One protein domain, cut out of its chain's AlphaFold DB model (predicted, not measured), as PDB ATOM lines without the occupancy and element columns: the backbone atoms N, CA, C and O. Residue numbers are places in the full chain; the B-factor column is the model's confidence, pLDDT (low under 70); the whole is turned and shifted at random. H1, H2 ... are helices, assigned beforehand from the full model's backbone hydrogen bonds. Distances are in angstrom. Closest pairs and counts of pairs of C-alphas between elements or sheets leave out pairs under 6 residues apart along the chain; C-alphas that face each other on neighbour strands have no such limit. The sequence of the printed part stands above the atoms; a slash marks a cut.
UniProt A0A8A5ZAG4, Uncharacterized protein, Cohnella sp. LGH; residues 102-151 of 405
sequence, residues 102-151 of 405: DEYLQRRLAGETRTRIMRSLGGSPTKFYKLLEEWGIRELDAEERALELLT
ATOM      1  N   ASP A 102      28.697   9.914 -49.770       92.25
ATOM      2  CA  ASP A 102      28.357   9.996 -51.194       92.25
ATOM      3  C   ASP A 102      29.397  10.795 -51.984       92.25
ATOM      4  O   ASP A 102      29.828  10.369 -53.052       92.25
ATOM      5  N   GLU A 103      29.874  11.912 -51.432       93.06
ATOM      6  CA  GLU A 103      30.930  12.727 -52.047       93.06
ATOM      7  C   GLU A 103      32.257  11.958 -52.154       93.06
ATOM      8  O   GLU A 103      32.957  12.030 -53.168       93.06
ATOM      9  N   TYR A 104      32.585  11.163 -51.130       95.25
ATOM     10  CA  TYR A 104      33.728  10.257 -51.169       95.25
ATOM     11  C   TYR A 104      33.595   9.222 -52.296       95.25
ATOM     12  O   TYR A 104      34.522   9.061 -53.093       95.25
ATOM     13  N   LEU A 105      32.444   8.549 -52.394       94.88
ATOM     14  CA  LEU A 105      32.205   7.525 -53.413       94.88
ATOM     15  C   LEU A 105      32.173   8.118 -54.830       94.88
ATOM     16  O   LEU A 105      32.719   7.512 -55.747       94.88
ATOM     17  N   GLN A 106      31.648   9.332 -55.016       92.88
ATOM     18  CA  GLN A 106      31.707  10.041 -56.300       92.88
ATOM     19  C   GLN A 106      33.145  10.333 -56.739       92.88
ATOM     20  O   GLN A 106      33.492  10.117 -57.898       92.88
ATOM     21  N   ARG A 107      34.014  10.769 -55.819       94.00
ATOM     22  CA  ARG A 107      35.442  10.979 -56.117       94.00
ATOM     23  C   ARG A 107      36.167   9.680 -56.449       94.00
ATOM     24  O   ARG A 107      37.016   9.662 -57.338       94.00
ATOM     25  N   ARG A 108      35.816   8.584 -55.772       95.06
ATOM     26  CA  ARG A 108      36.322   7.242 -56.100       95.06
ATOM     27  C   ARG A 108      35.858   6.788 -57.484       95.06
ATOM     28  O   ARG A 108      36.680   6.282 -58.243       95.06
ATOM     29  N   LEU A 109      34.599   7.044 -57.843       90.88
ATOM     30  CA  LEU A 109      34.040   6.767 -59.171       90.88
ATOM     31  C   LEU A 109      34.693   7.631 -60.267       90.88
ATOM     32  O   LEU A 109      34.894   7.160 -61.380       90.88
ATOM     33  N   ALA A 110      35.116   8.854 -59.933       90.12
ATOM     34  CA  ALA A 110      35.924   9.720 -60.795       90.12
ATOM     35  C   ALA A 110      37.406   9.291 -60.913       90.12
ATOM     36  O   ALA A 110      38.195   9.968 -61.570       90.12
ATOM     37  N   GLY A 111      37.807   8.182 -60.279       92.12
ATOM     38  CA  GLY A 111      39.159   7.627 -60.364       92.12
ATOM     39  C   GLY A 111      40.160   8.189 -59.349       92.12
ATOM     40  O   GLY A 111      41.345   7.856 -59.409       92.12
ATOM     41  N   GLU A 112      39.737   9.013 -58.385       93.69
ATOM     42  CA  GLU A 112      40.640   9.449 -57.318       93.69
ATOM     43  C   GLU A 112      40.956   8.298 -56.350       93.69
ATOM     44  O   GLU A 112      40.094   7.505 -55.970       93.69
ATOM     45  N   THR A 113      42.211   8.190 -55.909       93.81
ATOM     46  CA  THR A 113      42.629   7.174 -54.930       93.81
ATOM     47  C   THR A 113      42.330   7.617 -53.497       93.81
ATOM     48  O   THR A 113      42.310   8.815 -53.202       93.81
ATOM     49  N   ARG A 114      42.185   6.660 -52.563       92.06
ATOM     50  CA  ARG A 114      41.997   6.938 -51.120       92.06
ATOM     51  C   ARG A 114      43.025   7.944 -50.587       92.06
ATOM     52  O   ARG A 114      42.674   8.897 -49.900       92.06
ATOM     53  N   THR A 115      44.290   7.770 -50.972       88.19
ATOM     54  CA  THR A 115      45.405   8.647 -50.588       88.19
ATOM     55  C   THR A 115      45.255  10.065 -51.136       88.19
ATOM     56  O   THR A 115      45.561  11.026 -50.429       88.19
ATOM     57  N   ARG A 116      44.783  10.216 -52.381       88.62
ATOM     58  CA  ARG A 116      44.554  11.525 -53.010       88.62
ATOM     59  C   ARG A 116      43.410  12.266 -52.322       88.62
ATOM     60  O   ARG A 116      43.585  13.425 -51.949       88.62
ATOM     61  N   ILE A 117      42.310  11.565 -52.049       90.56
ATOM     62  CA  ILE A 117      41.157  12.114 -51.329       90.56
ATOM     63  C   ILE A 117      41.571  12.524 -49.908       90.56
ATOM     64  O   ILE A 117      41.363  13.669 -49.516       90.56
ATOM     65  N   MET A 118      42.256  11.646 -49.172       89.81
ATOM     66  CA  MET A 118      42.779  11.930 -47.831       89.81
ATOM     67  C   MET A 118      43.686  13.168 -47.808       89.81
ATOM     68  O   MET A 118      43.532  14.027 -46.940       89.81
ATOM     69  N   ARG A 119      44.604  13.288 -48.779       83.56
ATOM     70  CA  ARG A 119      45.502  14.445 -48.904       83.56
ATOM     71  C   ARG A 119      44.728  15.731 -49.195       83.56
ATOM     72  O   ARG A 119      45.030  16.752 -48.592       83.56
ATOM     73  N   SER A 120      43.716  15.671 -50.063       83.56
ATOM     74  CA  SER A 120      42.877  16.832 -50.396       83.56
ATOM     75  C   SER A 120      42.076  17.357 -49.200       83.56
ATOM     76  O   SER A 120      41.809  18.549 -49.115       83.56
ATOM     77  N   LEU A 121      41.734  16.477 -48.255       83.06
ATOM     78  CA  LEU A 121      40.982  16.829 -47.054       83.06
ATOM     79  C   LEU A 121      41.874  17.322 -45.904       83.06
ATOM     80  O   LEU A 121      41.353  17.706 -44.858       83.06
ATOM     81  N   GLY A 122      43.207  17.279 -46.056       74.12
ATOM     82  CA  GLY A 122      44.161  17.735 -45.034       74.12
ATOM     83  C   GLY A 122      44.019  17.020 -43.681       74.12
ATOM     84  O   GLY A 122      44.407  17.553 -42.640       74.12
ATOM     85  N   GLY A 123      43.401  15.837 -43.673       76.88
ATOM     86  CA  GLY A 123      43.107  15.067 -42.473       76.88
ATOM     87  C   GLY A 123      44.230  14.097 -42.117       76.88
ATOM     88  O   GLY A 123      44.942  13.600 -42.988       76.88
ATOM     89  N   SER A 124      44.376  13.775 -40.828       78.62
ATOM     90  CA  SER A 124      45.295  12.707 -40.428       78.62
ATOM     91  C   SER A 124      44.778  11.337 -40.904       78.62
ATOM     92  O   SER A 124      43.565  11.094 -40.831       78.62
ATOM     93  N   PRO A 125      45.662  10.406 -41.319       82.38
ATOM     94  CA  PRO A 125      45.251   9.084 -41.801       82.38
ATOM     95  C   PRO A 125      44.346   8.341 -40.815       82.38
ATOM     96  O   PRO A 125      43.338   7.759 -41.197       82.38
ATOM     97  N   THR A 126      44.644   8.432 -39.519       82.56
ATOM     98  CA  THR A 126      43.861   7.781 -38.461       82.56
ATOM     99  C   THR A 126      42.412   8.265 -38.407       82.56
ATOM    100  O   THR A 126      41.516   7.462 -38.175       82.56
ATOM    101  N   LYS A 127      42.160   9.565 -38.608       83.81
ATOM    102  CA  LYS A 127      40.789  10.103 -38.622       83.81
ATOM    103  C   LYS A 127      40.054   9.703 -39.897       83.81
ATOM    104  O   LYS A 127      38.882   9.360 -39.834       83.81
ATOM    105  N   PHE A 128      40.756   9.709 -41.027       89.50
ATOM    106  CA  PHE A 128      40.206   9.305 -42.315       89.50
ATOM    107  C   PHE A 128      39.756   7.837 -42.313       89.50
ATOM    108  O   PHE A 128      38.629   7.541 -42.694       89.50
ATOM    109  N   TYR A 129      40.576   6.919 -41.794       91.62
ATOM    110  CA  TYR A 129      40.193   5.505 -41.713       91.62
ATOM    111  C   TYR A 129      39.078   5.225 -40.704       91.62
ATOM    112  O   TYR A 129      38.260   4.350 -40.963       91.62
ATOM    113  N   LYS A 130      38.997   5.981 -39.601       89.62
ATOM    114  CA  LYS A 130      37.845   5.912 -38.685       89.62
ATOM    115  C   LYS A 130      36.547   6.332 -39.370       89.62
ATOM    116  O   LYS A 130      35.523   5.705 -39.168       89.62
ATOM    117  N   LEU A 131      36.610   7.348 -40.220       92.00
ATOM    118  CA  LEU A 131      35.462   7.834 -40.977       92.00
ATOM    119  C   LEU A 131      35.017   6.824 -42.058       92.00
ATOM    120  O   LEU A 131      33.827   6.578 -42.210       92.00
ATOM    121  N   LEU A 132      35.956   6.137 -42.725       93.19
ATOM    122  CA  LEU A 132      35.624   5.001 -43.606       93.19
ATOM    123  C   LEU A 132      35.023   3.807 -42.842       93.19
ATOM    124  O   LEU A 132      34.172   3.097 -43.376       93.19
ATOM    125  N   GLU A 133      35.465   3.579 -41.606       94.62
ATOM    126  CA  GLU A 133      34.933   2.546 -40.712       94.62
ATOM    127  C   GLU A 133      33.510   2.874 -40.248       94.62
ATOM    128  O   GLU A 133      32.635   2.019 -40.346       94.62
ATOM    129  N   GLU A 134      33.245   4.124 -39.859       94.12
ATOM    130  CA  GLU A 134      31.902   4.628 -39.528       94.12
ATOM    131  C   GLU A 134      30.919   4.473 -40.701       94.12
ATOM    132  O   GLU A 134      29.731   4.230 -40.498       94.12
ATOM    133  N   TRP A 135      31.407   4.564 -41.938       95.12
ATOM    134  CA  TRP A 135      30.609   4.360 -43.150       95.12
ATOM    135  C   TRP A 135      30.467   2.902 -43.595       95.12
ATOM    136  O   TRP A 135      29.720   2.632 -44.548       95.12
ATOM    137  N   GLY A 136      31.189   1.984 -42.942       93.94
ATOM    138  CA  GLY A 136      31.230   0.564 -43.279       93.94
ATOM    139  C   GLY A 136      31.962   0.243 -44.585       93.94
ATOM    140  O   GLY A 136      31.685  -0.789 -45.182       93.94
ATOM    141  N   ILE A 137      32.865   1.115 -45.055       95.38
ATOM    142  CA  ILE A 137      33.594   0.966 -46.334       95.38
ATOM    143  C   ILE A 137      35.120   0.970 -46.156       95.38
ATOM    144  O   ILE A 137      35.880   1.327 -47.056       95.38
ATOM    145  N   ARG A 138      35.598   0.610 -44.959       93.75
ATOM    146  CA  ARG A 138      37.035   0.554 -44.664       93.75
ATOM    147  C   ARG A 138      37.752  -0.509 -45.506       93.75
ATOM    148  O   ARG A 138      38.865  -0.263 -45.973       93.75
ATOM    149  N   GLU A 139      37.121  -1.659 -45.710       92.88
ATOM    150  CA  GLU A 139      37.636  -2.751 -46.546       92.88
ATOM    151  C   GLU A 139      37.424  -2.454 -48.038       92.88
ATOM    152  O   GLU A 139      36.512  -1.709 -48.400       92.88
ATOM    153  N   LEU A 140      38.296  -2.978 -48.905       87.12
ATOM    154  CA  LEU A 140      38.208  -2.758 -50.357       87.12
ATOM    155  C   LEU A 140      36.920  -3.363 -50.930       87.12
ATOM    156  O   LEU A 140      36.162  -2.647 -51.573       87.12
ATOM    157  N   ASP A 141      36.590  -4.599 -50.564       85.69
ATOM    158  CA  ASP A 141      35.390  -5.304 -51.035       85.69
ATOM    159  C   ASP A 141      34.075  -4.605 -50.647       85.69
ATOM    160  O   ASP A 141      33.052  -4.723 -51.326       85.69
ATOM    161  N   ALA A 142      34.061  -3.909 -49.507       90.44
ATOM    162  CA  ALA A 142      32.904  -3.142 -49.048       90.44
ATOM    163  C   ALA A 142      32.779  -1.806 -49.798       90.44
ATOM    164  O   ALA A 142      31.672  -1.345 -50.078       90.44
ATOM    165  N   GLU A 143      33.914  -1.194 -50.139       92.50
ATOM    166  CA  GLU A 143      33.966  -0.002 -50.979       92.50
ATOM    167  C   GLU A 143      33.551  -0.307 -52.423       92.50
ATOM    168  O   GLU A 143      32.749   0.436 -52.982       92.50
ATOM    169  N   GLU A 144      34.040  -1.397 -53.016       87.94
ATOM    170  CA  GLU A 144      33.704  -1.802 -54.387       87.94
ATOM    171  C   GLU A 144      32.208  -2.080 -54.537       87.94
ATOM    172  O   GLU A 144      31.569  -1.507 -55.417       87.94
ATOM    173  N   ARG A 145      31.604  -2.815 -53.596       89.38
ATOM    174  CA  ARG A 145      30.144  -3.007 -53.560       89.38
ATOM    175  C   ARG A 145      29.368  -1.694 -53.444       89.38
ATOM    176  O   ARG A 145      28.307  -1.542 -54.044       89.38
ATOM    177  N   ALA A 146      29.873  -0.731 -52.670       88.69
ATOM    178  CA  ALA A 146      29.242   0.583 -52.555       88.69
ATOM    179  C   ALA A 146      29.374   1.409 -53.849       88.69
ATOM    180  O   ALA A 146      28.475   2.189 -54.163       88.69
ATOM    181  N   LEU A 147      30.466   1.232 -54.600       89.25
ATOM    182  CA  LEU A 147      30.677   1.864 -55.903       89.25
ATOM    183  C   LEU A 147      29.791   1.248 -56.988       89.25
ATOM    184  O   LEU A 147      29.182   2.000 -57.747       89.25
ATOM    185  N   GLU A 148      29.651  -0.079 -57.014       86.56
ATOM    186  CA  GLU A 148      28.778  -0.796 -57.954       86.56
ATOM    187  C   GLU A 148      27.323  -0.316 -57.868       86.56
ATOM    188  O   GLU A 148      26.687  -0.091 -58.898       86.56
ATOM    189  N   LEU A 149      26.826  -0.077 -56.648       85.62
ATOM    190  CA  LEU A 149      25.478   0.446 -56.397       85.62
ATOM    191  C   LEU A 149      25.271   1.891 -56.888       85.62
ATOM    192  O   LEU A 149      24.132   2.297 -57.116       85.62
ATOM    193  N   LEU A 150      26.346   2.675 -57.024       81.31
ATOM    194  CA  LEU A 150      26.313   4.078 -57.458       81.31
ATOM    195  C   LEU A 150      26.544   4.248 -58.959       81.31
ATOM    196  O   LEU A 150      26.111   5.252 -59.528       81.31
ATOM    197  N   THR A 151      27.205   3.295 -59.615       72.12
ATOM    198  CA  THR A 151      27.271   3.267 -61.077       72.12
ATOM    199  C   THR A 151      25.863   3.060 -61.639       72.12
ATOM    200  O   THR A 151      25.272   2.006 -61.404       72.12
TER     201      THR A 151
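AT A GLANCE: This is residues 102 to 151 of the 405 residues of an uncharacterized protein of Cohnella sp. LGH (UniProt A0A8A5ZAG4). Four short helices follow one another round an open ring, with H3, the longest by residues, on the side opposite H1, and with H4 brought back round to pack on H1. Few contacts join the helices: H1 meets H4 about perpendicular, H2 stands steeply tilted to both H1 and H3, and H3 touches no helix, though it is near H2. The printed part has 50 residues, with four named helices in the order H1, H2, H3, H4 and no named strand, and its class is all helix. It is compact, with a radius of gyration of the C-alphas of 10.3 A, and it is rounded, with spans of 28 by 20 by 15 A.

IN THESE COORDINATES: Find C-alpha 125 at (45.251, 9.084, -41.801); from there H3, residues 125 to 134, runs 14.3 A to C-alpha 134 at (31.902, 4.628, -39.528). Before it in the chain look for H2, residues 114 to 120, which is 10.0 A long from first to last C-alpha. Go back to C-alpha 102 at (28.357, 9.996, -51.194), where H1, residues 102 to 109, begins its 10.3 A. After H3 comes H4, residues 140 to 148, 12.3 A long and ending at C-alpha 148 at (28.778, -0.796, -57.954).

HOW THE PARTS SIT: Start at H3 and look toward H2: the two are close but not clearly touching, and their closest C-alphas, those of Met 118 and Phe 128, are 6.6 A apart. They run opposite ways at a steep tilt of 62 degrees. From H2 go on to H1: these two only just touch, with 3 pairs of C-alphas within 8 A, the closest being those of Arg 107 and Ile 117 at 7.5 A. H1 and H2 also run opposite ways, at a steep tilt of 62 degrees. H1 touches H4 as well, and their closest C-alphas, those of Leu 105 and Leu 147, are 6.4 A apart. The lines of H1 and H4 are about perpendicular, at 85 degrees. H3 and H4 are apart, though they follow each other in the chain; H1 and H3 are apart, and so are H2 and H4. In the backbones of H1, H2, H3 and H4 you will find every O i to N i+4 pair within hydrogen-bond range.

THE WHOLE: Look at Ser 124 and Thr 151 for the two C-alphas farthest apart, at 29.0 A. The first and last printed C-alphas, those of Asp 102 and Thr 151, are 12.0 A apart. The printed part has no cut, and its three links, H1 to H2, H2 to H3 and H3 to H4, are tight. In the B-factor column the mean pLDDT of the printed part of this model is 89.0, and no printed residue is under 70.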